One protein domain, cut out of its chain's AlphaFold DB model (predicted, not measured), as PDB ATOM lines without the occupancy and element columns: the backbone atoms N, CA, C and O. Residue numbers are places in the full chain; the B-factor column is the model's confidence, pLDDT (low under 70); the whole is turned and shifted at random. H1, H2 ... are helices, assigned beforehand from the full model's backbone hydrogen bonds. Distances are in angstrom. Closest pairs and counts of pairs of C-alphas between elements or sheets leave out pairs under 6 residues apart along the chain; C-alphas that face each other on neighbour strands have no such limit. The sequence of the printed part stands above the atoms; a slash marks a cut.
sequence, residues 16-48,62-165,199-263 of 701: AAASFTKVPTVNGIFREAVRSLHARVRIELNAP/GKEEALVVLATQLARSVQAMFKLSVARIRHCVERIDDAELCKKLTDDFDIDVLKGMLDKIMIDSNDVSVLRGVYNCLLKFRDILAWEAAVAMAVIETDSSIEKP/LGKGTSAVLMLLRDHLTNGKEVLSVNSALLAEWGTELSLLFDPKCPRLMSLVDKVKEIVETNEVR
ATOM      1  N   ALA A  16     -19.109 -12.597  88.864       53.09
ATOM      2  CA  ALA A  16     -19.261 -11.277  89.469       53.09
ATOM      3  C   ALA A  16     -18.024 -10.402  89.206       53.09
ATOM      4  O   ALA A  16     -18.142  -9.310  88.653       53.09
ATOM      5  N   ALA A  17     -16.822 -10.916  89.495       56.78
ATOM      6  CA  ALA A  17     -15.561 -10.208  89.275       56.78
ATOM      7  C   ALA A  17     -15.358  -9.817  87.797       56.78
ATOM      8  O   ALA A  17     -14.912  -8.705  87.501       56.78
ATOM      9  N   ALA A  18     -15.764 -10.685  86.862       61.31
ATOM     10  CA  ALA A  18     -15.635 -10.450  85.423       61.31
ATOM     11  C   ALA A  18     -16.461  -9.246  84.931       61.31
ATOM     12  O   ALA A  18     -15.969  -8.454  84.127       61.31
ATOM     13  N   SER A  19     -17.680  -9.045  85.439       63.94
ATOM     14  CA  SER A  19     -18.512  -7.886  85.071       63.94
ATOM     15  C   SER A  19     -17.926  -6.564  85.585       63.94
ATOM     16  O   SER A  19     -17.985  -5.548  84.892       63.94
ATOM     17  N   PHE A  20     -17.278  -6.569  86.755       66.69
ATOM     18  CA  PHE A  20     -16.674  -5.362  87.335       66.69
ATOM     19  C   PHE A  20     -15.386  -4.922  86.633       66.69
ATOM     20  O   PHE A  20     -15.171  -3.721  86.468       66.69
ATOM     21  N   THR A  21     -14.565  -5.860  86.145       68.25
ATOM     22  CA  THR A  21     -13.364  -5.509  85.353       68.25
ATOM     23  C   THR A  21     -13.695  -4.718  84.084       68.25
ATOM     24  O   THR A  21     -12.878  -3.928  83.622       68.25
ATOM     25  N   LYS A  22     -14.919  -4.865  83.555       75.94
ATOM     26  CA  LYS A  22     -15.397  -4.160  82.359       75.94
ATOM     27  C   LYS A  22     -15.866  -2.728  82.639       75.94
ATOM     28  O   LYS A  22     -16.003  -1.952  81.698       75.94
ATOM     29  N   VAL A  23     -16.095  -2.352  83.903       78.44
ATOM     30  CA  VAL A  23     -16.660  -1.041  84.280       78.44
ATOM     31  C   VAL A  23     -15.828   0.133  83.745       78.44
ATOM     32  O   VAL A  23     -16.433   1.011  83.125       78.44
ATOM     33  N   PRO A  24     -14.489   0.195  83.912       75.12
ATOM     34  CA  PRO A  24     -13.706   1.319  83.395       75.12
ATOM     35  C   PRO A  24     -13.771   1.426  81.870       75.12
ATOM     36  O   PRO A  24     -13.934   2.523  81.343       75.12
ATOM     37  N   THR A  25     -13.699   0.290  81.172       79.06
ATOM     38  CA  THR A  25     -13.726   0.227  79.707       79.06
ATOM     39  C   THR A  25     -15.079   0.661  79.148       79.06
ATOM     40  O   THR A  25     -15.129   1.540  78.296       79.06
ATOM     41  N   VAL A  26     -16.186   0.111  79.661       85.06
ATOM     42  CA  VAL A  26     -17.544   0.430  79.179       85.06
ATOM     43  C   VAL A  26     -17.909   1.893  79.464       85.06
ATOM     44  O   VAL A  26     -18.403   2.582  78.574       85.06
ATOM     45  N   ASN A  27     -17.585   2.412  80.658       83.06
ATOM     46  CA  ASN A  27     -17.753   3.842  80.956       83.06
ATOM     47  C   ASN A  27     -16.835   4.730  80.103       83.06
ATOM     48  O   ASN A  27     -17.200   5.855  79.769       83.06
ATOM     49  N   GLY A  28     -15.629   4.259  79.773       81.12
ATOM     50  CA  GLY A  28     -14.712   4.936  78.856       81.12
ATOM     51  C   GLY A  28     -15.341   5.147  77.482       81.12
ATOM     52  O   GLY A  28     -15.423   6.287  77.036       81.12
ATOM     53  N   ILE A  29     -15.872   4.073  76.889       87.94
ATOM     54  CA  ILE A  29     -16.537   4.093  75.576       87.94
ATOM     55  C   ILE A  29     -17.752   5.029  75.583       87.94
ATOM     56  O   ILE A  29     -17.915   5.828  74.665       87.94
ATOM     57  N   PHE A  30     -18.589   4.977  76.625       90.25
ATOM     58  CA  PHE A  30     -19.731   5.889  76.754       90.25
ATOM     59  C   PHE A  30     -19.289   7.359  76.822       90.25
ATOM     60  O   PHE A  30     -19.824   8.200  76.101       90.25
ATOM     61  N   ARG A  31     -18.269   7.682  77.633       88.69
ATOM     62  CA  ARG A  31     -17.732   9.054  77.726       88.69
ATOM     63  C   ARG A  31     -17.164   9.547  76.400       88.69
ATOM     64  O   ARG A  31     -17.351  10.713  76.070       88.69
ATOM     65  N   GLU A  32     -16.465   8.689  75.669       87.50
ATOM     66  CA  GLU A  32     -15.929   9.013  74.348       87.50
ATOM     67  C   GLU A  32     -17.056   9.288  73.347       87.50
ATOM     68  O   GLU A  32     -17.058  10.343  72.721       87.50
ATOM     69  N   ALA A  33     -18.074   8.422  73.286       91.81
ATOM     70  CA  ALA A  33     -19.237   8.615  72.420       91.81
ATOM     71  C   ALA A  33     -19.973   9.936  72.714       91.81
ATOM     72  O   ALA A  33     -20.290  10.687  71.791       91.81
ATOM     73  N   VAL A  34     -20.181  10.263  73.997       90.19
ATOM     74  CA  VAL A  34     -20.777  11.543  74.418       90.19
ATOM     75  C   VAL A  34     -19.908  12.727  73.993       90.19
ATOM     76  O   VAL A  34     -20.431  13.693  73.443       90.19
ATOM     77  N   ARG A  35     -18.587  12.671  74.224       88.69
ATOM     78  CA  ARG A  35     -17.661  13.756  73.854       88.69
ATOM     79  C   ARG A  35     -17.636  13.990  72.350       88.69
ATOM     80  O   ARG A  35     -17.705  15.145  71.943       88.69
ATOM     81  N   SER A  36     -17.575  12.930  71.551       87.94
ATOM     82  CA  SER A  36     -17.551  13.022  70.090       87.94
ATOM     83  C   SER A  36     -18.842  13.627  69.543       87.94
ATOM     84  O   SER A  36     -18.786  14.574  68.758       87.94
ATOM     85  N   LEU A  37     -20.006  13.158  70.015       88.75
ATOM     86  CA  LEU A  37     -21.298  13.726  69.622       88.75
ATOM     87  C   LEU A  37     -21.410  15.199  70.040       88.75
ATOM     88  O   LEU A  37     -21.762  16.051  69.230       88.75
ATOM     89  N   HIS A  38     -21.048  15.518  71.284       87.06
ATOM     90  CA  HIS A  38     -21.098  16.882  71.804       87.06
ATOM     91  C   HIS A  38     -20.152  17.836  71.056       87.06
ATOM     92  O   HIS A  38     -20.536  18.956  70.725       87.06
ATOM     93  N   ALA A  39     -18.917  17.408  70.777       84.31
ATOM     94  CA  ALA A  39     -17.956  18.191  70.006       84.31
ATOM     95  C   ALA A  39     -18.491  18.488  68.602       84.31
ATOM     96  O   ALA A  39     -18.448  19.640  68.175       84.31
ATOM     97  N   ARG A  40     -19.076  17.491  67.923       83.38
ATOM     98  CA  ARG A  40     -19.674  17.692  66.598       83.38
ATOM     99  C   ARG A  40     -20.855  18.657  66.632       83.38
ATOM    100  O   ARG A  40     -20.890  19.583  65.829       83.38
ATOM    101  N   VAL A  41     -21.778  18.491  67.580       82.00
ATOM    102  CA  VAL A  41     -22.922  19.405  67.751       82.00
ATOM    103  C   VAL A  41     -22.440  20.832  68.007       82.00
ATOM    104  O   VAL A  41     -22.959  21.773  67.414       82.00
ATOM    105  N   ARG A  42     -21.405  21.014  68.835       80.12
ATOM    106  CA  ARG A  42     -20.810  22.333  69.077       80.12
ATOM    107  C   ARG A  42     -20.196  22.925  67.805       80.12
ATOM    108  O   ARG A  42     -20.364  24.119  67.584       80.12
ATOM    109  N   ILE A  43     -19.493  22.130  66.998       76.06
ATOM    110  CA  ILE A  43     -18.926  22.585  65.719       76.06
ATOM    111  C   ILE A  43     -20.041  23.086  64.798       76.06
ATOM    112  O   ILE A  43     -19.934  24.193  64.283       76.06
ATOM    113  N   GLU A  44     -21.132  22.331  64.648       72.38
ATOM    114  CA  GLU A  44     -22.256  22.744  63.792       72.38
ATOM    115  C   GLU A  44     -22.973  23.991  64.329       72.38
ATOM    116  O   GLU A  44     -23.265  24.903  63.563       72.38
ATOM    117  N   LEU A  45     -23.202  24.089  65.646       72.56
ATOM    118  CA  LEU A  45     -23.834  25.268  66.258       72.56
ATOM    119  C   LEU A  45     -23.013  26.555  66.087       72.56
ATOM    120  O   LEU A  45     -23.582  27.643  66.104       72.56
ATOM    121  N   ASN A  46     -21.691  26.435  65.942       71.88
ATOM    122  CA  ASN A  46     -20.778  27.565  65.765       71.88
ATOM    123  C   ASN A  46     -20.302  27.732  64.312       71.88
ATOM    124  O   ASN A  46     -19.458  28.589  64.048       71.88
ATOM    125  N   ALA A  47     -20.817  26.938  63.367       69.25
ATOM    126  CA  ALA A  47     -20.450  27.047  61.961       69.25
ATOM    127  C   ALA A  47     -21.019  28.358  61.368       69.25
ATOM    128  O   ALA A  47     -22.233  28.579  61.400       69.25
ATOM    129  N   PRO A  48     -20.178  29.248  60.809       51.91
ATOM    130  CA  PRO A  48     -20.586  30.593  60.419       51.91
ATOM    131  C   PRO A  48     -21.177  30.616  59.002       51.91
ATOM    132  O   PRO A  48     -20.611  31.244  58.117       51.91
ATOM    133  N   GLY A  62     -24.058  14.632  53.793       62.53
ATOM    134  CA  GLY A  62     -23.039  14.061  54.687       62.53
ATOM    135  C   GLY A  62     -23.010  14.612  56.123       62.53
ATOM    136  O   GLY A  62     -22.482  13.949  57.020       62.53
ATOM    137  N   LYS A  63     -23.599  15.786  56.406       70.94
ATOM    138  CA  LYS A  63     -23.645  16.332  57.784       70.94
ATOM    139  C   LYS A  63     -24.611  15.569  58.686       70.94
ATOM    140  O   LYS A  63     -24.262  15.222  59.817       70.94
ATOM    141  N   GLU A  64     -25.810  15.312  58.175       75.38
ATOM    142  CA  GLU A  64     -26.848  14.530  58.852       75.38
ATOM    143  C   GLU A  64     -26.382  13.083  59.044       75.38
ATOM    144  O   GLU A  64     -26.516  12.523  60.129       75.38
ATOM    145  N   GLU A  65     -25.695  12.522  58.047       78.00
ATOM    146  CA  GLU A  65     -25.104  11.186  58.113       78.00
ATOM    147  C   GLU A  65     -24.027  11.081  59.208       78.00
ATOM    148  O   GLU A  65     -24.060  10.166  60.032       78.00
ATOM    149  N   ALA A  66     -23.119  12.060  59.310       79.25
ATOM    150  CA  ALA A  66     -22.125  12.100  60.386       79.25
ATOM    151  C   ALA A  66     -22.770  12.207  61.784       79.25
ATOM    152  O   ALA A  66     -22.285  11.598  62.746       79.25
ATOM    153  N   LEU A  67     -23.871  12.958  61.909       82.94
ATOM    154  CA  LEU A  67     -24.639  13.058  63.150       82.94
ATOM    155  C   LEU A  67     -25.310  11.723  63.503       82.94
ATOM    156  O   LEU A  67     -25.209  11.283  64.650       82.94
ATOM    157  N   VAL A  68     -25.925  11.055  62.522       86.56
ATOM    158  CA  VAL A  68     -26.534   9.722  62.663       86.56
ATOM    159  C   VAL A  68     -25.500   8.688  63.107       86.56
ATOM    160  O   VAL A  68     -25.764   7.923  64.037       86.56
ATOM    161  N   VAL A  69     -24.293   8.696  62.533       87.88
ATOM    162  CA  VAL A  69     -23.196   7.792  62.926       87.88
ATOM    163  C   VAL A  69     -22.821   7.981  64.399       87.88
ATOM    164  O   VAL A  69     -22.767   7.010  65.161       87.88
ATOM    165  N   LEU A  70     -22.602   9.224  64.835       90.25
ATOM    166  CA  LEU A  70     -22.233   9.521  66.223       90.25
ATOM    167  C   LEU A  70     -23.376   9.226  67.206       90.25
ATOM    168  O   LEU A  70     -23.133   8.695  68.294       90.25
ATOM    169  N   ALA A  71     -24.620   9.516  66.827       90.06
ATOM    170  CA  ALA A  71     -25.806   9.204  67.620       90.06
ATOM    171  C   ALA A  71     -25.997   7.684  67.777       90.06
ATOM    172  O   ALA A  71     -26.255   7.189  68.877       90.06
ATOM    173  N   THR A  72     -25.767   6.922  66.709       89.94
ATOM    174  CA  THR A  72     -25.814   5.453  66.716       89.94
ATOM    175  C   THR A  72     -24.707   4.859  67.586       89.94
ATOM    176  O   THR A  72     -24.942   3.929  68.366       89.94
ATOM    177  N   GLN A  73     -23.500   5.431  67.529       91.31
ATOM    178  CA  GLN A  73     -22.399   5.058  68.416       91.31
ATOM    179  C   GLN A  73     -22.754   5.303  69.891       91.31
ATOM    180  O   GLN A  73     -22.496   4.445  70.744       91.31
ATOM    181  N   LEU A  74     -23.405   6.432  70.199       92.62
ATOM    182  CA  LEU A  74     -23.921   6.702  71.540       92.62
ATOM    183  C   LEU A  74     -24.951   5.643  71.958       92.62
ATOM    184  O   LEU A  74     -24.790   5.058  73.029       92.62
ATOM    185  N   ALA A  75     -25.934   5.312  71.116       90.94
ATOM    186  CA  ALA A  75     -26.914   4.256  71.401       90.94
ATOM    187  C   ALA A  75     -26.262   2.895  71.708       90.94
ATOM    188  O   ALA A  75     -26.622   2.242  72.693       90.94
ATOM    189  N   ARG A  76     -25.247   2.481  70.938       90.12
ATOM    190  CA  ARG A  76     -24.488   1.246  71.217       90.12
ATOM    191  C   ARG A  76     -23.772   1.296  72.565       90.12
ATOM    192  O   ARG A  76     -23.798   0.319  73.318       90.12
ATOM    193  N   SER A  77     -23.165   2.433  72.899       91.38
ATOM    194  CA  SER A  77     -22.501   2.607  74.195       91.38
ATOM    195  C   SER A  77     -23.492   2.586  75.372       91.38
ATOM    196  O   SER A  77     -23.209   1.960  76.396       91.38
ATOM    197  N   VAL A  78     -24.693   3.159  75.206       90.56
ATOM    198  CA  VAL A  78     -25.794   3.090  76.186       90.56
ATOM    199  C   VAL A  78     -26.262   1.649  76.377       90.56
ATOM    200  O   VAL A  78     -26.459   1.215  77.510       90.56
ATOM    201  N   GLN A  79     -26.363   0.859  75.304       88.06
ATOM    202  CA  GLN A  79     -26.712  -0.559  75.415       88.06
ATOM    203  C   GLN A  79     -25.673  -1.341  76.238       88.06
ATOM    204  O   GLN A  79     -26.033  -2.181  77.065       88.06
ATOM    205  N   ALA A  80     -24.380  -1.065  76.042       88.00
ATOM    206  CA  ALA A  80     -23.322  -1.680  76.841       88.00
ATOM    207  C   ALA A  80     -23.422  -1.279  78.325       88.00
ATOM    208  O   ALA A  80     -23.295  -2.136  79.203       88.00
ATOM    209  N   MET A  81     -23.713  -0.003  78.604       87.88
ATOM    210  CA  MET A  81     -23.956   0.509  79.957       87.88
ATOM    211  C   MET A  81     -25.167  -0.152  80.625       87.88
ATOM    212  O   MET A  81     -25.082  -0.551  81.787       87.88
ATOM    213  N   PHE A  82     -26.263  -0.336  79.891       87.50
ATOM    214  CA  PHE A  82     -27.457  -1.023  80.377       87.50
ATOM    215  C   PHE A  82     -27.179  -2.487  80.706       87.50
ATOM    216  O   PHE A  82     -27.472  -2.924  81.813       87.50
ATOM    217  N   LYS A  83     -26.556  -3.245  79.787       85.69
ATOM    218  CA  LYS A  83     -26.192  -4.657  80.023       85.69
ATOM    219  C   LYS A  83     -25.342  -4.799  81.282       85.69
ATOM    220  O   LYS A  83     -25.543  -5.709  82.081       85.69
ATOM    221  N   LEU A  84     -24.405  -3.871  81.462       85.75
ATOM    222  CA  LEU A  84     -23.547  -3.819  82.631       85.75
ATOM    223  C   LEU A  84     -24.331  -3.496  83.919       85.75
ATOM    224  O   LEU A  84     -24.058  -4.102  84.951       85.75
ATOM    225  N   SER A  85     -25.291  -2.570  83.875       85.94
ATOM    226  CA  SER A  85     -26.147  -2.218  85.016       85.94
ATOM    227  C   SER A  85     -27.091  -3.362  85.405       85.94
ATOM    228  O   SER A  85     -27.100  -3.765  86.565       85.94
ATOM    229  N   VAL A  86     -27.757  -4.003  84.439       84.75
ATOM    230  CA  VAL A  86     -28.604  -5.186  84.680       84.75
ATOM    231  C   VAL A  86     -27.807  -6.343  85.286       84.75
ATOM    232  O   VAL A  86     -28.261  -6.974  86.238       84.75
ATOM    233  N   ALA A  87     -26.589  -6.604  84.799       81.44
ATOM    234  CA  ALA A  87     -25.720  -7.620  85.397       81.44
ATOM    235  C   ALA A  87     -25.406  -7.322  86.876       81.44
ATOM    236  O   ALA A  87     -25.353  -8.238  87.696       81.44
ATOM    237  N   ARG A  88     -25.233  -6.042  87.238       82.12
ATOM    238  CA  ARG A  88     -25.033  -5.625  88.633       82.12
ATOM    239  C   ARG A  88     -26.312  -5.722  89.460       82.12
ATOM    240  O   ARG A  88     -26.211  -6.120  90.617       82.12
ATOM    241  N   ILE A  89     -27.474  -5.400  88.887       83.06
ATOM    242  CA  ILE A  89     -28.780  -5.578  89.538       83.06
ATOM    243  C   ILE A  89     -28.967  -7.039  89.926       83.06
ATOM    244  O   ILE A  89     -29.129  -7.315  91.108       83.06
ATOM    245  N   ARG A  90     -28.851  -7.974  88.971       80.19
ATOM    246  CA  ARG A  90     -29.020  -9.418  89.222       80.19
ATOM    247  C   ARG A  90     -28.129  -9.913  90.357       80.19
ATOM    248  O   ARG A  90     -28.602 -10.559  91.279       80.19
ATOM    249  N   HIS A  91     -26.864  -9.504  90.354       77.44
ATOM    250  CA  HIS A  91     -25.938  -9.856  91.428       77.44
ATOM    251  C   HIS A  91     -26.300  -9.229  92.790       77.44
ATOM    252  O   HIS A  91     -25.990  -9.789  93.838       77.44
ATOM    253  N   CYS A  92     -26.902  -8.037  92.817       78.31
ATOM    254  CA  CYS A  92     -27.418  -7.477  94.068       78.31
ATOM    255  C   CYS A  92     -28.663  -8.243  94.534       78.31
ATOM    256  O   CYS A  92     -28.765  -8.537  95.719       78.31
ATOM    257  N   VAL A  93     -29.554  -8.622  93.614       78.25
ATOM    258  CA  VAL A  93     -30.753  -9.418  93.913       78.25
ATOM    259  C   VAL A  93     -30.388 -10.771  94.531       78.25
ATOM    260  O   VAL A  93     -30.969 -11.129  95.542       78.25
ATOM    261  N   GLU A  94     -29.356 -11.464  94.034       75.38
ATOM    262  CA  GLU A  94     -28.852 -12.732  94.608       75.38
ATOM    263  C   GLU A  94     -28.442 -12.648  96.094       75.38
ATOM    264  O   GLU A  94     -28.230 -13.675  96.736       75.38
ATOM    265  N   ARG A  95     -28.288 -11.440  96.649       73.50
ATOM    266  CA  ARG A  95     -27.937 -11.207  98.058       73.50
ATOM    267  C   ARG A  95     -29.139 -10.902  98.950       73.50
ATOM    268  O   ARG A  95     -28.943 -10.611 100.127       73.50
ATOM    269  N   ILE A  96     -30.346 -10.898  98.397       74.81
ATOM    270  CA  ILE A  96     -31.584 -10.699  99.143       74.81
ATOM    271  C   ILE A  96     -32.079 -12.076  99.605       74.81
ATOM    272  O   ILE A  96     -32.246 -12.979  98.794       74.81
ATOM    273  N   ASP A  97     -32.328 -12.241 100.906       68.75
ATOM    274  CA  ASP A  97     -32.746 -13.533 101.481       68.75
ATOM    275  C   ASP A  97     -34.200 -13.928 101.114       68.75
ATOM    276  O   ASP A  97     -34.590 -15.087 101.247       68.75
ATOM    277  N   ASP A  98     -35.012 -12.980 100.632       75.00
ATOM    278  CA  ASP A  98     -36.398 -13.193 100.193       75.00
ATOM    279  C   ASP A  98     -36.457 -13.751  98.756       75.00
ATOM    280  O   ASP A  98     -36.302 -13.026  97.768       75.00
ATOM    281  N   ALA A  99     -36.705 -15.060  98.641       71.62
ATOM    282  CA  ALA A  99     -36.753 -15.780  97.367       71.62
ATOM    283  C   ALA A  99     -37.902 -15.340  96.435       71.62
ATOM    284  O   ALA A  99     -37.756 -15.415  95.211       71.62
ATOM    285  N   GLU A 100     -39.031 -14.875  96.979       70.31
ATOM    286  CA  GLU A 100     -40.185 -14.426  96.189       70.31
ATOM    287  C   GLU A 100     -39.905 -13.052  95.569       70.31
ATOM    288  O   GLU A 100     -40.103 -12.842  94.367       70.31
ATOM    289  N   LEU A 101     -39.335 -12.147  96.369       71.00
ATOM    290  CA  LEU A 101     -38.859 -10.845  95.914       71.00
ATOM    291  C   LEU A 101     -37.744 -10.983  94.866       71.00
ATOM    292  O   LEU A 101     -37.760 -10.276  93.856       71.00
ATOM    293  N   CYS A 102     -36.811 -11.921  95.061       71.19
ATOM    294  CA  CYS A 102     -35.728 -12.183  94.112       71.19
ATOM    295  C   CYS A 102     -36.231 -12.608  92.735       71.19
ATOM    296  O   CYS A 102     -35.754 -12.104  91.715       71.19
ATOM    297  N   LYS A 103     -37.194 -13.533  92.700       72.88
ATOM    298  CA  LYS A 103     -37.765 -14.033  91.448       72.88
ATOM    299  C   LYS A 103     -38.464 -12.909  90.682       72.88
ATOM    300  O   LYS A 103     -38.148 -12.682  89.520       72.88
ATOM    301  N   LYS A 104     -39.313 -12.139  91.370       72.19
ATOM    302  CA  LYS A 104     -40.048 -11.011  90.783       72.19
ATOM    303  C   LYS A 104     -39.116  -9.940  90.208       72.19
ATOM    304  O   LYS A 104     -39.285  -9.529  89.068       72.19
ATOM    305  N   LEU A 105     -38.088  -9.544  90.963       71.50
ATOM    306  CA  LEU A 105     -37.105  -8.561  90.497       71.50
ATOM    307  C   LEU A 105     -36.280  -9.078  89.316       71.50
ATOM    308  O   LEU A 105     -35.880  -8.289  88.474       71.50
ATOM    309  N   THR A 106     -35.998 -10.378  89.236       70.44
ATOM    310  CA  THR A 106     -35.203 -10.936  88.130       70.44
ATOM    311  C   THR A 106     -35.978 -10.926  86.811       70.44
ATOM    312  O   THR A 106     -35.384 -10.627  85.772       70.44
ATOM    313  N   ASP A 107     -37.286 -11.184  86.865       70.19
ATOM    314  CA  ASP A 107     -38.172 -11.224  85.697       70.19
ATOM    315  C   ASP A 107     -38.451  -9.818  85.115       70.19
ATOM    316  O   ASP A 107     -38.650  -9.676  83.908       70.19
ATOM    317  N   ASP A 108     -38.380  -8.759  85.933       69.62
ATOM    318  CA  ASP A 108     -38.659  -7.371  85.520       69.62
ATOM    319  C   ASP A 108     -37.529  -6.710  84.686       69.62
ATOM    320  O   ASP A 108     -37.750  -5.691  84.019       69.62
ATOM    321  N   PHE A 109     -36.307  -7.267  84.682       71.94
ATOM    322  CA  PHE A 109     -35.138  -6.686  83.993       71.94
ATOM    323  C   PHE A 109     -34.751  -7.447  82.716       71.94
ATOM    324  O   PHE A 109     -33.695  -8.095  82.632       71.94
ATOM    325  N   ASP A 110     -35.595  -7.306  81.694       67.94
ATOM    326  CA  ASP A 110     -35.375  -7.869  80.362       67.94
ATOM    327  C   ASP A 110     -34.378  -7.035  79.519       67.94
ATOM    328  O   ASP A 110     -34.524  -5.824  79.323       67.94
ATOM    329  N   ILE A 111     -33.340  -7.703  79.002       65.94
ATOM    330  CA  ILE A 111     -32.311  -7.109  78.131       65.94
ATOM    331  C   ILE A 111     -32.806  -6.983  76.683       65.94
ATOM    332  O   ILE A 111     -32.321  -6.114  75.945       65.94
ATOM    333  N   ASP A 112     -33.785  -7.792  76.278       70.31
ATOM    334  CA  ASP A 112     -34.284  -7.833  74.906       70.31
ATOM    335  C   ASP A 112     -35.081  -6.573  74.537       70.31
ATOM    336  O   ASP A 112     -35.043  -6.134  73.384       70.31
ATOM    337  N   VAL A 113     -35.662  -5.879  75.525       71.62
ATOM    338  CA  VAL A 113     -36.332  -4.579  75.340       71.62
ATOM    339  C   VAL A 113     -35.394  -3.535  74.719       71.62
ATOM    340  O   VAL A 113     -35.751  -2.876  73.742       71.62
ATOM    341  N   LEU A 114     -34.165  -3.394  75.230       69.88
ATOM    342  CA  LEU A 114     -33.196  -2.445  74.665       69.88
ATOM    343  C   LEU A 114     -32.597  -2.916  73.343       69.88
ATOM    344  O   LEU A 114     -32.183  -2.088  72.530       69.88
ATOM    345  N   LYS A 115     -32.504  -4.231  73.136       75.00
ATOM    346  CA  LYS A 115     -32.050  -4.795  71.865       75.00
ATOM    347  C   LYS A 115     -33.016  -4.406  70.747       75.00
ATOM    348  O   LYS A 115     -32.577  -3.810  69.772       75.00
ATOM    349  N   GLY A 116     -34.321  -4.579  70.965       80.19
ATOM    350  CA  GLY A 116     -35.347  -4.162  70.006       80.19
ATOM    351  C   GLY A 116     -35.394  -2.648  69.753       80.19
ATOM    352  O   GLY A 116     -35.711  -2.223  68.645       80.19
ATOM    353  N   MET A 117     -35.057  -1.814  70.746       82.44
ATOM    354  CA  MET A 117     -34.917  -0.362  70.537       82.44
ATOM    355  C   MET A 117     -33.691  -0.020  69.685       82.44
ATOM    356  O   MET A 117     -33.782   0.838  68.810       82.44
ATOM    357  N   LEU A 118     -32.564  -0.696  69.919       81.19
ATOM    358  CA  LEU A 118     -31.341  -0.482  69.153       81.19
ATOM    359  C   LEU A 118     -31.501  -0.945  67.706       81.19
ATOM    360  O   LEU A 118     -31.111  -0.211  66.810       81.19
ATOM    361  N   ASP A 119     -32.108  -2.109  67.468       82.88
ATOM    362  CA  ASP A 119     -32.314  -2.638  66.115       82.88
ATOM    363  C   ASP A 119     -33.110  -1.650  65.245       82.88
ATOM    364  O   ASP A 119     -32.766  -1.432  64.087       82.88
ATOM    365  N   LYS A 120     -34.098  -0.955  65.832       82.50
ATOM    366  CA  LYS A 120     -34.831   0.129  65.156       82.50
ATOM    367  C   LYS A 120     -33.939   1.325  64.819       82.50
ATOM    368  O   LYS A 120     -34.042   1.847  63.721       82.50
ATOM    369  N   ILE A 121     -33.054   1.734  65.731       86.06
ATOM    370  CA  ILE A 121     -32.113   2.848  65.510       86.06
ATOM    371  C   ILE A 121     -31.091   2.498  64.421       86.06
ATOM    372  O   ILE A 121     -30.743   3.350  63.617       86.06
ATOM    373  N   MET A 122     -30.611   1.253  64.388       79.44
ATOM    374  CA  MET A 122     -29.558   0.814  63.464       79.44
ATOM    375  C   MET A 122     -30.017   0.719  62.001       79.44
ATOM    376  O   MET A 122     -29.168   0.699  61.114       79.44
ATOM    377  N   ILE A 123     -31.324   0.586  61.762       79.69
ATOM    378  CA  ILE A 123     -31.919   0.436  60.423       79.69
ATOM    379  C   ILE A 123     -32.465   1.782  59.911       79.69
ATOM    380  O   ILE A 123     -32.713   1.939  58.718       79.69
ATOM    381  N   ASP A 124     -32.646   2.758  60.801       76.50
ATOM    382  CA  ASP A 124     -33.193   4.063  60.456       76.50
ATOM    383  C   ASP A 124     -32.107   4.990  59.888       76.50
ATOM    384  O   ASP A 124     -31.000   5.085  60.418       76.50
ATOM    385  N   SER A 125     -32.437   5.673  58.795       73.31
ATOM    386  CA  SER A 125     -31.570   6.658  58.136       73.31
ATOM    387  C   SER A 125     -32.021   8.097  58.394       73.31
ATOM    388  O   SER A 125     -31.299   9.031  58.053       73.31
ATOM    389  N   ASN A 126     -33.186   8.296  59.020       84.50
ATOM    390  CA  ASN A 126     -33.687   9.613  59.376       84.50
ATOM    391  C   ASN A 126     -33.056  10.102  60.691       84.50
ATOM    392  O   ASN A 126     -33.234   9.506  61.756       84.50
ATOM    393  N   ASP A 127     -32.362  11.231  60.623       79.81
ATOM    394  CA  ASP A 127     -31.642  11.865  61.727       79.81
ATOM    395  C   ASP A 127     -32.520  12.162  62.958       79.81
ATOM    396  O   ASP A 127     -32.156  11.809  64.085       79.81
ATOM    397  N   VAL A 128     -33.709  12.737  62.764       84.31
ATOM    398  CA  VAL A 128     -34.657  13.057  63.845       84.31
ATOM    399  C   VAL A 128     -35.154  11.786  64.533       84.31
ATOM    400  O   VAL A 128     -35.239  11.733  65.766       84.31
ATOM    401  N   SER A 129     -35.470  10.754  63.753       86.00
ATOM    402  CA  SER A 129     -35.928   9.465  64.271       86.00
ATOM    403  C   SER A 129     -34.830   8.751  65.066       86.00
ATOM    404  O   SER A 129     -35.071   8.325  66.201       86.00
ATOM    405  N   VAL A 130     -33.598   8.723  64.543       87.12
ATOM    406  CA  VAL A 130     -32.414   8.177  65.227       87.12
ATOM    407  C   VAL A 130     -32.178   8.893  66.557       87.12
ATOM    408  O   VAL A 130     -32.067   8.238  67.597       87.12
ATOM    409  N   LEU A 131     -32.170  10.230  66.572       87.31
ATOM    410  CA  LEU A 131     -31.974  11.017  67.795       87.31
ATOM    411  C   LEU A 131     -33.084  10.777  68.822       87.31
ATOM    412  O   LEU A 131     -32.801  10.615  70.013       87.31
ATOM    413  N   ARG A 132     -34.344  10.697  68.378       88.81
ATOM    414  CA  ARG A 132     -35.476  10.352  69.248       88.81
ATOM    415  C   ARG A 132     -35.328   8.943  69.823       88.81
ATOM    416  O   ARG A 132     -35.603   8.735  71.004       88.81
ATOM    417  N   GLY A 133     -34.869   7.988  69.019       89.44
ATOM    418  CA  GLY A 133     -34.563   6.628  69.458       89.44
ATOM    419  C   GLY A 133     -33.475   6.600  70.532       89.44
ATOM    420  O   GLY A 133     -33.678   6.020  71.599       89.44
ATOM    421  N   VAL A 134     -32.358   7.295  70.299       90.31
ATOM    422  CA  VAL A 134     -31.249   7.426  71.261       90.31
ATOM    423  C   VAL A 134     -31.725   8.071  72.565       90.31
ATOM    424  O   VAL A 134     -31.401   7.579  73.648       90.31
ATOM    425  N   TYR A 135     -32.537   9.128  72.484       90.12
ATOM    426  CA  TYR A 135     -33.139   9.774  73.652       90.12
ATOM    427  C   TYR A 135     -34.006   8.800  74.461       90.12
ATOM    428  O   TYR A 135     -33.856   8.701  75.678       90.12
ATOM    429  N   ASN A 136     -34.851   8.008  73.797       89.94
ATOM    430  CA  ASN A 136     -35.656   6.987  74.469       89.94
ATOM    431  C   ASN A 136     -34.783   5.899  75.123       89.94
ATOM    432  O   ASN A 136     -35.089   5.454  76.230       89.94
ATOM    433  N   CYS A 137     -33.677   5.490  74.488       89.31
ATOM    434  CA  CYS A 137     -32.711   4.573  75.100       89.31
ATOM    435  C   CYS A 137     -32.077   5.166  76.367       89.31
ATOM    436  O   CYS A 137     -31.909   4.450  77.352       89.31
ATOM    437  N   LEU A 138     -31.750   6.463  76.364       89.69
ATOM    438  CA  LEU A 138     -31.213   7.165  77.534       89.69
ATOM    439  C   LEU A 138     -32.234   7.245  78.675       89.69
ATOM    440  O   LEU A 138     -31.860   6.998  79.821       89.69
ATOM    441  N   LEU A 139     -33.509   7.518  78.376       89.50
ATOM    442  CA  LEU A 139     -34.583   7.484  79.376       89.50
ATOM    443  C   LEU A 139     -34.703   6.099  80.015       89.50
ATOM    444  O   LEU A 139     -34.703   5.976  81.237       89.50
ATOM    445  N   LYS A 140     -34.711   5.040  79.198       87.56
ATOM    446  CA  LYS A 140     -34.799   3.677  79.726       87.56
ATOM    447  C   LYS A 140     -33.558   3.286  80.530       87.56
ATOM    448  O   LYS A 140     -33.661   2.587  81.535       87.56
ATOM    449  N   PHE A 141     -32.378   3.742  80.109       88.19
ATOM    450  CA  PHE A 141     -31.145   3.539  80.862       88.19
ATOM    451  C   PHE A 141     -31.165   4.267  82.213       88.19
ATOM    452  O   PHE A 141     -30.730   3.685  83.206       88.19
ATOM    453  N   ARG A 142     -31.714   5.487  82.279       90.38
ATOM    454  CA  ARG A 142     -31.923   6.220  83.538       90.38
ATOM    455  C   ARG A 142     -32.782   5.416  84.510       90.38
ATOM    456  O   ARG A 142     -32.383   5.261  85.660       90.38
ATOM    457  N   ASP A 143     -33.906   4.872  84.045       88.06
ATOM    458  CA  ASP A 143     -34.788   4.055  84.890       88.06
ATOM    459  C   ASP A 143     -34.037   2.851  85.467       88.06
ATOM    460  O   ASP A 143     -34.134   2.541  86.649       88.06
ATOM    461  N   ILE A 144     -33.222   2.189  84.651       87.94
ATOM    462  CA  ILE A 144     -32.453   1.017  85.083       87.94
ATOM    463  C   ILE A 144     -31.343   1.392  86.054       87.94
ATOM    464  O   ILE A 144     -31.102   0.669  87.017       87.94
ATOM    465  N   LEU A 145     -30.699   2.540  85.858       88.25
ATOM    466  CA  LEU A 145     -29.724   3.059  86.808       88.25
ATOM    467  C   LEU A 145     -30.379   3.390  88.160       88.25
ATOM    468  O   LEU A 145     -29.780   3.132  89.207       88.25
ATOM    469  N   ALA A 146     -31.604   3.920  88.145       90.00
ATOM    470  CA  ALA A 146     -32.407   4.160  89.341       90.00
ATOM    471  C   ALA A 146     -32.747   2.848  90.060       90.00
ATOM    472  O   ALA A 146     -32.500   2.722  91.258       90.00
ATOM    473  N   TRP A 147     -33.193   1.832  89.324       87.62
ATOM    474  CA  TRP A 147     -33.420   0.493  89.870       87.62
ATOM    475  C   TRP A 147     -32.146  -0.160  90.418       87.62
ATOM    476  O   TRP A 147     -32.180  -0.763  91.489       87.62
ATOM    477  N   GLU A 148     -30.998   0.009  89.757       87.12
ATOM    478  CA  GLU A 148     -29.707  -0.440  90.287       87.12
ATOM    479  C   GLU A 148     -29.387   0.208  91.632       87.12
ATOM    480  O   GLU A 148     -28.925  -0.473  92.552       87.12
ATOM    481  N   ALA A 149     -29.628   1.512  91.763       87.19
ATOM    482  CA  ALA A 149     -29.437   2.213  93.022       87.19
ATOM    483  C   ALA A 149     -30.419   1.718  94.098       87.19
ATOM    484  O   ALA A 149     -29.972   1.407  95.202       87.19
ATOM    485  N   ALA A 150     -31.707   1.566  93.774       87.62
ATOM    486  CA  ALA A 150     -32.740   1.087  94.698       87.62
ATOM    487  C   ALA A 150     -32.433  -0.318  95.241       87.62
ATOM    488  O   ALA A 150     -32.410  -0.523  96.454       87.62
ATOM    489  N   VAL A 151     -32.109  -1.270  94.359       85.06
ATOM    490  CA  VAL A 151     -31.756  -2.646  94.748       85.06
ATOM    491  C   VAL A 151     -30.459  -2.669  95.559       85.06
ATOM    492  O   VAL A 151     -30.363  -3.380  96.560       85.06
ATOM    493  N   ALA A 152     -29.459  -1.869  95.180       84.25
ATOM    494  CA  ALA A 152     -28.224  -1.785  95.951       84.25
ATOM    495  C   ALA A 152     -28.459  -1.225  97.364       84.25
ATOM    496  O   ALA A 152     -27.839  -1.702  98.311       84.25
ATOM    497  N   MET A 153     -29.346  -0.241  97.520       83.25
ATOM    498  CA  MET A 153     -29.723   0.282  98.836       83.25
ATOM    499  C   MET A 153     -30.492  -0.742  99.657       83.25
ATOM    500  O   MET A 153     -30.170  -0.922 100.827       83.25
ATOM    501  N   ALA A 154     -31.434  -1.460  99.047       81.00
ATOM    502  CA  ALA A 154     -32.174  -2.524  99.714       81.00
ATOM    503  C   ALA A 154     -31.244  -3.567 100.336       81.00
ATOM    504  O   ALA A 154     -31.362  -3.849 101.521       81.00
ATOM    505  N   VAL A 155     -30.264  -4.056  99.574       79.56
ATOM    506  CA  VAL A 155     -29.263  -5.016 100.069       79.56
ATOM    507  C   VAL A 155     -28.424  -4.435 101.213       79.56
ATOM    508  O   VAL A 155     -28.095  -5.150 102.153       79.56
ATOM    509  N   ILE A 156     -28.065  -3.144 101.167       78.88
ATOM    510  CA  ILE A 156     -27.337  -2.497 102.276       78.88
ATOM    511  C   ILE A 156     -28.219  -2.387 103.527       78.88
ATOM    512  O   ILE A 156     -27.727  -2.550 104.642       78.88
ATOM    513  N   GLU A 157     -29.509  -2.097 103.357       77.25
ATOM    514  CA  GLU A 157     -30.442  -1.961 104.473       77.25
ATOM    515  C   GLU A 157     -30.824  -3.309 105.100       77.25
ATOM    516  O   GLU A 157     -31.047  -3.358 106.313       77.25
ATOM    517  N   THR A 158     -30.863  -4.395 104.324       73.50
ATOM    518  CA  THR A 158     -31.203  -5.739 104.816       73.50
ATOM    519  C   THR A 158     -29.999  -6.516 105.365       73.50
ATOM    520  O   THR A 158     -30.169  -7.328 106.274       73.50
ATOM    521  N   ASP A 159     -28.772  -6.257 104.894       72.75
ATOM    522  CA  ASP A 159     -27.572  -6.976 105.350       72.75
ATOM    523  C   ASP A 159     -27.083  -6.481 106.728       72.75
ATOM    524  O   ASP A 159     -26.346  -5.501 106.865       72.75
ATOM    525  N   SER A 160     -27.442  -7.227 107.777       67.44
ATOM    526  CA  SER A 160     -27.038  -6.963 109.170       67.44
ATOM    527  C   SER A 160     -25.519  -6.999 109.426       67.44
ATOM    528  O   SER A 160     -25.053  -6.520 110.470       67.44
ATOM    529  N   SER A 161     -24.729  -7.543 108.489       68.38
ATOM    530  CA  SER A 161     -23.267  -7.579 108.561       68.38
ATOM    531  C   SER A 161     -22.603  -6.263 108.141       68.38
ATOM    532  O   SER A 161     -21.400  -6.098 108.376       68.38
ATOM    533  N   ILE A 162     -23.361  -5.328 107.559       70.38
ATOM    534  CA  ILE A 162     -22.888  -4.014 107.115       70.38
ATOM    535  C   ILE A 162     -23.156  -2.966 108.202       70.38
ATOM    536  O   ILE A 162     -24.216  -2.915 108.823       70.38
ATOM    537  N   GLU A 163     -22.162  -2.122 108.465       70.75
ATOM    538  CA  GLU A 163     -22.325  -0.969 109.346       70.75
ATOM    539  C   GLU A 163     -23.033   0.169 108.596       70.75
ATOM    540  O   GLU A 163     -22.540   0.649 107.571       70.75
ATOM    541  N   LYS A 164     -24.207   0.574 109.095       69.38
ATOM    542  CA  LYS A 164     -25.040   1.613 108.481       69.38
ATOM    543  C   LYS A 164     -24.555   3.007 108.909       69.38
ATOM    544  O   LYS A 164     -24.294   3.201 110.096       69.38
ATOM    545  N   PRO A 165     -24.441   3.977 107.987       61.84
ATOM    546  CA  PRO A 165     -24.089   5.346 108.352       61.84
ATOM    547  C   PRO A 165     -25.214   5.983 109.188       61.84
ATOM    548  O   PRO A 165     -26.372   5.965 108.779       61.84
ATOM    549  N   LEU A 199     -18.521   0.517 105.017       67.94
ATOM    550  CA  LEU A 199     -18.582   1.140 103.694       67.94
ATOM    551  C   LEU A 199     -17.443   2.163 103.524       67.94
ATOM    552  O   LEU A 199     -16.952   2.747 104.490       67.94
ATOM    553  N   GLY A 200     -16.986   2.368 102.285       70.25
ATOM    554  CA  GLY A 200     -16.010   3.420 101.984       70.25
ATOM    555  C   GLY A 200     -16.634   4.808 102.158       70.25
ATOM    556  O   GLY A 200     -17.812   4.980 101.869       70.25
ATOM    557  N   LYS A 201     -15.855   5.818 102.572       72.81
ATOM    558  CA  LYS A 201     -16.377   7.167 102.889       72.81
ATOM    559  C   LYS A 201     -17.238   7.777 101.775       72.81
ATOM    560  O   LYS A 201     -18.317   8.287 102.052       72.81
ATOM    561  N   GLY A 202     -16.790   7.680 100.519       74.62
ATOM    562  CA  GLY A 202     -17.552   8.183  99.370       74.62
ATOM    563  C   GLY A 202     -18.860   7.424  99.144       74.62
ATOM    564  O   GLY A 202     -19.901   8.023  98.910       74.62
ATOM    565  N   THR A 203     -18.824   6.103  99.293       76.81
ATOM    566  CA  THR A 203     -20.006   5.245  99.226       76.81
ATOM    567  C   THR A 203     -21.021   5.585 100.315       76.81
ATOM    568  O   THR A 203     -22.203   5.708 100.011       76.81
ATOM    569  N   SER A 204     -20.568   5.780 101.555       80.06
ATOM    570  CA  SER A 204     -21.429   6.177 102.672       80.06
ATOM    571  C   SER A 204     -22.078   7.540 102.434       80.06
ATOM    572  O   SER A 204     -23.270   7.687 102.662       80.06
ATOM    573  N   ALA A 205     -21.322   8.517 101.927       80.31
ATOM    574  CA  ALA A 205     -21.843   9.853 101.646       80.31
ATOM    575  C   ALA A 205     -22.903   9.851 100.528       80.31
ATOM    576  O   ALA A 205     -23.949  10.477 100.678       80.31
ATOM    577  N   VAL A 206     -22.678   9.107  99.436       82.94
ATOM    578  CA  VAL A 206     -23.686   8.957  98.368       82.94
ATOM    579  C   VAL A 206     -24.912   8.197  98.880       82.94
ATOM    580  O   VAL A 206     -26.034   8.585  98.573       82.94
ATOM    581  N   LEU A 207     -24.719   7.148  99.688       82.69
ATOM    582  CA  LEU A 207     -25.821   6.394 100.287       82.69
ATOM    583  C   LEU A 207     -26.705   7.286 101.163       82.69
ATOM    584  O   LEU A 207     -27.921   7.209 101.053       82.69
ATOM    585  N   MET A 208     -26.103   8.132 102.004       81.06
ATOM    586  CA  MET A 208     -26.848   9.054 102.865       81.06
ATOM    587  C   MET A 208     -27.701  10.022 102.050       81.06
ATOM    588  O   MET A 208     -28.878  10.158 102.342       81.06
ATOM    589  N   LEU A 209     -27.163  10.614 100.981       81.88
ATOM    590  CA  LEU A 209     -27.938  11.525 100.132       81.88
ATOM    591  C   LEU A 209     -29.135  10.850  99.460       81.88
ATOM    592  O   LEU A 209     -30.221  11.424  99.396       81.88
ATOM    593  N   LEU A 210     -28.937   9.635  98.945       86.44
ATOM    594  CA  LEU A 210     -30.018   8.881  98.312       86.44
ATOM    595  C   LEU A 210     -31.061   8.441  99.345       86.44
ATOM    596  O   LEU A 210     -32.256   8.514  99.077       86.44
ATOM    597  N   ARG A 211     -30.616   8.046 100.542       82.69
ATOM    598  CA  ARG A 211     -31.494   7.701 101.662       82.69
ATOM    599  C   ARG A 211     -32.303   8.905 102.133       82.69
ATOM    600  O   ARG A 211     -33.515   8.788 102.250       82.69
ATOM    601  N   ASP A 212     -31.668  10.053 102.340       82.56
ATOM    602  CA  ASP A 212     -32.336  11.290 102.751       82.56
ATOM    603  C   ASP A 212     -33.398  11.706 101.732       82.56
ATOM    604  O   ASP A 212     -34.493  12.111 102.117       82.56
ATOM    605  N   HIS A 213     -33.112  11.540 100.436       83.25
ATOM    606  CA  HIS A 213     -34.072  11.809  99.368       83.25
ATOM    607  C   HIS A 213     -35.300  10.890  99.417       83.25
ATOM    608  O   HIS A 213     -36.414  11.359  99.206       83.25
ATOM    609  N   LEU A 214     -35.097   9.599  99.688       83.25
ATOM    610  CA  LEU A 214     -36.154   8.587  99.651       83.25
ATOM    611  C   LEU A 214     -36.966   8.490 100.939       83.25
ATOM    612  O   LEU A 214     -38.151   8.181 100.897       83.25
ATOM    613  N   THR A 215     -36.338   8.701 102.094       77.31
ATOM    614  CA  THR A 215     -36.974   8.444 103.391       77.31
ATOM    615  C   THR A 215     -37.228   9.709 104.201       77.31
ATOM    616  O   THR A 215     -37.848   9.619 105.264       77.31
ATOM    617  N   ASN A 216     -36.772  10.883 103.740       70.62
ATOM    618  CA  ASN A 216     -36.778  12.134 104.511       70.62
ATOM    619  C   ASN A 216     -36.209  11.942 105.935       70.62
ATOM    620  O   ASN A 216     -36.723  12.502 106.903       70.62
ATOM    621  N   GLY A 217     -35.194  11.082 106.082       62.47
ATOM    622  CA  GLY A 217     -34.557  10.774 107.366       62.47
ATOM    623  C   GLY A 217     -35.272   9.724 108.231       62.47
ATOM    624  O   GLY A 217     -34.823   9.455 109.344       62.47
ATOM    625  N   LYS A 218     -36.356   9.094 107.755       68.12
ATOM    626  CA  LYS A 218     -37.024   7.991 108.474       68.12
ATOM    627  C   LYS A 218     -36.211   6.693 108.419       68.12
ATOM    628  O   LYS A 218     -35.507   6.415 107.441       68.12
ATOM    629  N   GLU A 219     -36.326   5.886 109.474       65.94
ATOM    630  CA  GLU A 219     -35.691   4.570 109.567       65.94
ATOM    631  C   GLU A 219     -36.453   3.531 108.727       65.94
ATOM    632  O   GLU A 219     -37.678   3.435 108.791       65.94
ATOM    633  N   VAL A 220     -35.722   2.765 107.912       70.44
ATOM    634  CA  VAL A 220     -36.296   1.709 107.066       70.44
ATOM    635  C   VAL A 220     -36.456   0.448 107.915       70.44
ATOM    636  O   VAL A 220     -35.465  -0.197 108.250       70.44
ATOM    637  N   LEU A 221     -37.699   0.113 108.274       62.78
ATOM    638  CA  LEU A 221     -38.018  -1.031 109.140       62.78
ATOM    639  C   LEU A 221     -37.926  -2.379 108.406       62.78
ATOM    640  O   LEU A 221     -37.420  -3.351 108.961       62.78
ATOM    641  N   SER A 222     -38.400  -2.444 107.160       73.06
ATOM    642  CA  SER A 222     -38.285  -3.618 106.288       73.06
ATOM    643  C   SER A 222     -38.348  -3.206 104.817       73.06
ATOM    644  O   SER A 222     -38.965  -2.199 104.468       73.06
ATOM    645  N   VAL A 223     -37.689  -3.976 103.949       77.25
ATOM    646  CA  VAL A 223     -37.724  -3.767 102.497       77.25
ATOM    647  C   VAL A 223     -38.659  -4.799 101.876       77.25
ATOM    648  O   VAL A 223     -38.459  -5.994 102.064       77.25
ATOM    649  N   ASN A 224     -39.672  -4.346 101.136       78.50
ATOM    650  CA  ASN A 224     -40.599  -5.197 100.387       78.50
ATOM    651  C   ASN A 224     -40.674  -4.759  98.910       78.50
ATOM    652  O   ASN A 224     -40.101  -3.737  98.524       78.50
ATOM    653  N   SER A 225     -41.387  -5.525  98.074       75.94
ATOM    654  CA  SER A 225     -41.490  -5.227  96.633       75.94
ATOM    655  C   SER A 225     -42.136  -3.869  96.322       75.94
ATOM    656  O   SER A 225     -41.752  -3.233  95.344       75.94
ATOM    657  N   ALA A 226     -43.073  -3.403  97.152       80.06
ATOM    658  CA  ALA A 226     -43.735  -2.112  96.967       80.06
ATOM    659  C   ALA A 226     -42.782  -0.941  97.249       80.06
ATOM    660  O   ALA A 226     -42.679  -0.027  96.436       80.06
ATOM    661  N   LEU A 227     -42.022  -1.015  98.346       82.44
ATOM    662  CA  LEU A 227     -41.038  -0.003  98.728       82.44
ATOM    663  C   LEU A 227     -39.890   0.082  97.713       82.44
ATOM    664  O   LEU A 227     -39.425   1.166  97.383       82.44
ATOM    665  N   LEU A 228     -39.450  -1.056  97.171       82.94
ATOM    666  CA  LEU A 228     -38.446  -1.084  96.106       82.94
ATOM    667  C   LEU A 228     -38.937  -0.419  94.813       82.94
ATOM    668  O   LEU A 228     -38.164   0.289  94.170       82.94
ATOM    669  N   ALA A 229     -40.205  -0.622  94.448       81.94
ATOM    670  CA  ALA A 229     -40.816   0.032  93.293       81.94
ATOM    671  C   ALA A 229     -40.990   1.541  93.493       81.94
ATOM    672  O   ALA A 229     -40.729   2.322  92.573       81.94
ATOM    673  N   GLU A 230     -41.361   1.955  94.704       86.31
ATOM    674  CA  GLU A 230     -41.384   3.360  95.111       86.31
ATOM    675  C   GLU A 230     -39.984   3.979  94.985       86.31
ATOM    676  O   GLU A 230     -39.810   4.974  94.284       86.31
ATOM    677  N   TRP A 231     -38.957   3.334  95.548       89.44
ATOM    678  CA  TRP A 231     -37.572   3.799  95.451       89.44
ATOM    679  C   TRP A 231     -37.069   3.875  94.012       89.44
ATOM    680  O   TRP A 231     -36.431   4.858  93.644       89.44
ATOM    681  N   GLY A 232     -37.351   2.870  93.181       85.69
ATOM    682  CA  GLY A 232     -36.987   2.894  91.763       85.69
ATOM    683  C   GLY A 232     -37.615   4.077  91.018       85.69
ATOM    684  O   GLY A 232     -36.950   4.718  90.201       85.69
ATOM    685  N   THR A 233     -38.866   4.409  91.343       87.12
ATOM    686  CA  THR A 233     -39.603   5.527  90.734       87.12
ATOM    687  C   THR A 233     -39.050   6.879  91.185       87.12
ATOM    688  O   THR A 233     -38.686   7.703  90.345       87.12
ATOM    689  N   GLU A 234     -38.907   7.086  92.494       89.06
ATOM    690  CA  GLU A 234     -38.376   8.327  93.069       89.06
ATOM    691  C   GLU A 234     -36.928   8.590  92.627       89.06
ATOM    692  O   GLU A 234     -36.572   9.704  92.243       89.06
ATOM    693  N   LEU A 235     -36.084   7.553  92.567       90.75
ATOM    694  CA  LEU A 235     -34.720   7.694  92.053       90.75
ATOM    695  C   LEU A 235     -34.682   7.996  90.551       90.75
ATOM    696  O   LEU A 235     -33.778   8.707  90.111       90.75
ATOM    697  N   SER A 236     -35.636   7.500  89.753       90.19
ATOM    698  CA  SER A 236     -35.706   7.864  88.330       90.19
ATOM    699  C   SER A 236     -36.036   9.351  88.156       90.19
ATOM    700  O   SER A 236     -35.439  10.014  87.303       90.19
ATOM    701  N   LEU A 237     -36.902   9.903  89.017       90.44
ATOM    702  CA  LEU A 237     -37.175  11.342  89.077       90.44
ATOM    703  C   LEU A 237     -35.950  12.139  89.547       90.44
ATOM    704  O   LEU A 237     -35.635  13.177  88.963       90.44
ATOM    705  N   LEU A 238     -35.221  11.649  90.556       88.88
ATOM    706  CA  LEU A 238     -33.971  12.268  91.010       88.88
ATOM    707  C   LEU A 238     -32.913  12.302  89.904       88.88
ATOM    708  O   LEU A 238     -32.189  13.284  89.789       88.88
ATOM    709  N   PHE A 239     -32.809  11.244  89.100       90.19
ATOM    710  CA  PHE A 239     -31.829  11.134  88.019       90.19
ATOM    711  C   PHE A 239     -32.258  11.841  86.728       90.19
ATOM    712  O   PHE A 239     -31.537  11.778  85.729       90.19
ATOM    713  N   ASP A 240     -33.408  12.521  86.712       88.44
ATOM    714  CA  ASP A 240     -33.781  13.386  85.599       88.44
ATOM    715  C   ASP A 240     -32.825  14.592  85.526       88.44
ATOM    716  O   ASP A 240     -32.697  15.323  86.510       88.44
ATOM    717  N   PRO A 241     -32.181  14.862  84.373       84.06
ATOM    718  CA  PRO A 241     -31.336  16.043  84.193       84.06
ATOM    719  C   PRO A 241     -32.024  17.382  84.505       84.06
ATOM    720  O   PRO A 241     -31.341  18.367  84.771       84.06
ATOM    721  N   LYS A 242     -33.362  17.439  84.467       85.44
ATOM    722  CA  LYS A 242     -34.150  18.626  84.826       85.44
ATOM    723  C   LYS A 242     -34.392  18.761  86.331       85.44
ATOM    724  O   LYS A 242     -34.881  19.801  86.764       85.44
ATOM    725  N   CYS A 243     -34.087  17.738  87.130       85.69
ATOM    726  CA  CYS A 243     -34.283  17.753  88.574       85.69
ATOM    727  C   CYS A 243     -33.189  18.594  89.260       85.69
ATOM    728  O   CYS A 243     -32.017  18.215  89.222       85.69
ATOM    729  N   PRO A 244     -33.525  19.689  89.973       84.19
ATOM    730  CA  PRO A 244     -32.519  20.511  90.655       84.19
ATOM    731  C   PRO A 244     -31.728  19.743  91.724       84.19
ATOM    732  O   PRO A 244     -30.566  20.047  91.986       84.19
ATOM    733  N   ARG A 245     -32.337  18.715  92.332       84.88
ATOM    734  CA  ARG A 245     -31.687  17.874  93.349       84.88
ATOM    735  C   ARG A 245     -30.584  16.983  92.769       84.88
ATOM    736  O   ARG A 245     -29.671  16.623  93.509       84.88
ATOM    737  N   LEU A 246     -30.618  16.683  91.467       86.56
ATOM    738  CA  LEU A 246     -29.536  15.961  90.796       86.56
ATOM    739  C   LEU A 246     -28.219  16.735  90.882       86.56
ATOM    740  O   LEU A 246     -27.176  16.132  91.119       86.56
ATOM    741  N   MET A 247     -28.263  18.063  90.736       83.81
ATOM    742  CA  MET A 247     -27.066  18.904  90.810       83.81
ATOM    743  C   MET A 247     -26.397  18.810  92.180       83.81
ATOM    744  O   MET A 247     -25.193  18.610  92.244       83.81
ATOM    745  N   SER A 248     -27.177  18.816  93.265       84.19
ATOM    746  CA  SER A 248     -26.653  18.611  94.624       84.19
ATOM    747  C   SER A 248     -25.961  17.249  94.785       84.19
ATOM    748  O   SER A 248     -24.867  17.155  95.345       84.19
ATOM    749  N   LEU A 249     -26.549  16.182  94.224       85.12
ATOM    750  CA  LEU A 249     -25.923  14.858  94.207       85.12
ATOM    751  C   LEU A 249     -24.606  14.863  93.412       85.12
ATOM    752  O   LEU A 249     -23.610  14.303  93.866       85.12
ATOM    753  N   VAL A 250     -24.590  15.503  92.241       86.06
ATOM    754  CA  VAL A 250     -23.403  15.628  91.381       86.06
ATOM    755  C   VAL A 250     -22.301  16.434  92.071       86.06
ATOM    756  O   VAL A 250     -21.151  15.996  92.066       86.06
ATOM    757  N   ASP A 251     -22.640  17.550  92.715       85.25
ATOM    758  CA  ASP A 251     -21.700  18.394  93.454       85.25
ATOM    759  C   ASP A 251     -21.091  17.643  94.639       85.25
ATOM    760  O   ASP A 251     -19.878  17.693  94.848       85.25
ATOM    761  N   LYS A 252     -21.886  16.844  95.364       83.69
ATOM    762  CA  LYS A 252     -21.337  15.998  96.429       83.69
ATOM    763  C   LYS A 252     -20.427  14.904  95.883       83.69
ATOM    764  O   LYS A 252     -19.374  14.637  96.458       83.69
ATOM    765  N   VAL A 253     -20.799  14.261  94.775       83.69
ATOM    766  CA  VAL A 253     -19.928  13.275  94.114       83.69
ATOM    767  C   VAL A 253     -18.618  13.934  93.680       83.69
ATOM    768  O   VAL A 253     -17.557  13.342  93.878       83.69
ATOM    769  N   LYS A 254     -18.669  15.162  93.157       83.81
ATOM    770  CA  LYS A 254     -17.491  15.959  92.808       83.81
ATOM    771  C   LYS A 254     -16.615  16.236  94.034       83.81
ATOM    772  O   LYS A 254     -15.443  15.877  94.004       83.81
ATOM    773  N   GLU A 255     -17.182  16.740  95.129       84.25
ATOM    774  CA  GLU A 255     -16.463  16.978  96.392       84.25
ATOM    775  C   GLU A 255     -15.794  15.696  96.918       84.25
ATOM    776  O   GLU A 255     -14.637  15.711  97.342       84.25
ATOM    777  N   ILE A 256     -16.492  14.556  96.865       80.19
ATOM    778  CA  ILE A 256     -15.949  13.250  97.265       80.19
ATOM    779  C   ILE A 256     -14.758  12.866  96.382       80.19
ATOM    780  O   ILE A 256     -13.759  12.353  96.889       80.19
ATOM    781  N   VAL A 257     -14.861  13.065  95.065       76.44
ATOM    782  CA  VAL A 257     -13.775  12.772  94.121       76.44
ATOM    783  C   VAL A 257     -12.571  13.668  94.410       76.44
ATOM    784  O   VAL A 257     -11.481  13.138  94.607       76.44
ATOM    785  N   GLU A 258     -12.777  14.976  94.542       78.81
ATOM    786  CA  GLU A 258     -11.729  15.964  94.834       78.81
ATOM    787  C   GLU A 258     -11.055  15.689  96.190       78.81
ATOM    788  O   GLU A 258      -9.831  15.608  96.289       78.81
ATOM    789  N   THR A 259     -11.830  15.410  97.240       72.75
ATOM    790  CA  THR A 259     -11.293  15.082  98.574       72.75
ATOM    791  C   THR A 259     -10.480  13.782  98.565       72.75
ATOM    792  O   THR A 259      -9.479  13.650  99.277       72.75
ATOM    793  N   ASN A 260     -10.882  12.801  97.751       65.81
ATOM    794  CA  ASN A 260     -10.116  11.568  97.568       65.81
ATOM    795  C   ASN A 260      -8.830  11.787  96.755       65.81
ATOM    796  O   ASN A 260      -7.886  11.011  96.912       65.81
ATOM    797  N   GLU A 261      -8.760  12.818  95.911       61.91
ATOM    798  CA  GLU A 261      -7.522  13.205  95.226       61.91
ATOM    799  C   GLU A 261      -6.502  13.806  96.198       61.91
ATOM    800  O   GLU A 261      -5.331  13.432  96.138       61.91
ATOM    801  N   VAL A 262      -6.950  14.606  97.172       60.59
ATOM    802  CA  VAL A 262      -6.088  15.211  98.209       60.59
ATOM    803  C   VAL A 262      -5.452  14.165  99.142       60.59
ATOM    804  O   VAL A 262      -4.368  14.381  99.675       60.59
ATOM    805  N   ARG A 263      -6.080  12.996  99.329       58.62
ATOM    806  CA  ARG A 263      -5.597  11.929 100.236       58.62
ATOM    807  C   ARG A 263      -4.794  10.816  99.555       58.62
ATOM    808  O   ARG A 263      -4.568   9.769 100.170       58.62
TER     809      ARG A 263
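AT A GLANCE: This is residues 16 to 48, 62 to 165 and 199 to 263 of the 701 residues of the protein "Histidine--tRNA ligase" of Oryza brachyantha (UniProt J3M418). Two long helices, H3 and H6, lie side by side as the core, with H2 along one side of H3 and the shorter H4 and H5 following one another along another side of the pair. Towards the end of H6, H8 crosses it at a slant, and the antiparallel pair H7 and H9 runs crosswise to H6. The printed part has 202 residues with nine named helices, H1 to H9 in order, and no named strand: the class is all helix. It is compact, with a radius of gyration of the C-alphas of 18.8 A and spans of 59 by 42 by 32 A.

HOW THE PARTS SIT: H1, residues 16 to 21, and H2, residues 23 to 45, meet only through their link. H3, residues 63 to 93, is the hub, touching five helices. It touches H1 with residues 84 to 91 alone, closest at the C-alphas of Ser 19 and Leu 84, 6.9 A apart. H2 and H3 touch at a shallow tilt of 27 degrees, opposite ways, with the C-alphas of Phe 30 and Ser 77 closest at 5.0 A. H4, residues 99 to 107, forms a helical hairpin with H3, closest at the C-alphas of Val 93 and Cys 102, 5.7 A. H5, residues 112 to 123, is apart from H4 and touches H3, with the C-alphas of Thr 72 and Met 122 closest at 6.8 A. H6, residues 127 to 158, forms a helical hairpin with H5, closest at the C-alphas of Ile 121 and Val 130, 5.3 A. H3 and H6 touch and run the same way at a shallow tilt of 17 degrees, closest at the C-alphas of Ile 89 and Glu 148, 5.3 A. H3, H5 and H6 form an up and down bundle, each helix running against the one before it. H7, residues 201 to 215, is close to but not clearly touching H6, about perpendicular at 82 degrees, with the C-alphas of Met 153 and Leu 207 closest at 7.4 A. H8, residues 225 to 238, touches H6 at a steep tilt of 49 degrees, closest at the C-alphas of Trp 147 and Gly 232, 4.7 A. H9, residues 244 to 262, touches H7 at a shallow tilt of 14 degrees, opposite ways, closest at the C-alphas of Gly 202 and Ile 256, 5.7 A. Every O i to N i+4 pair is within hydrogen-bond range in H1 to H8, and 14 of 15 in H9.

IN THESE COORDINATES: H1 begins at C-alpha 16, (-19.261, -11.277, 89.469). From first to last C-alpha H2 is 32.7 A long, H3 44.9 A, H6 46.5 A and H9 28.0 A. H9 ends at C-alpha 262, (-6.088, 15.211, 98.209).

THE WHOLE: The two C-alphas farthest apart are those of Pro 48 and Ser 160, 61.9 A. Residues 49 to 61 and 166 to 198 are not printed, with C-alpha gaps of 17.7 A and 8.3 A across the cuts. Of the links that are printed whole, none is long. The mean pLDDT of the printed part is 79.9, and 27 residues are under 70, among them residues 16 to 21 and 260 to 263.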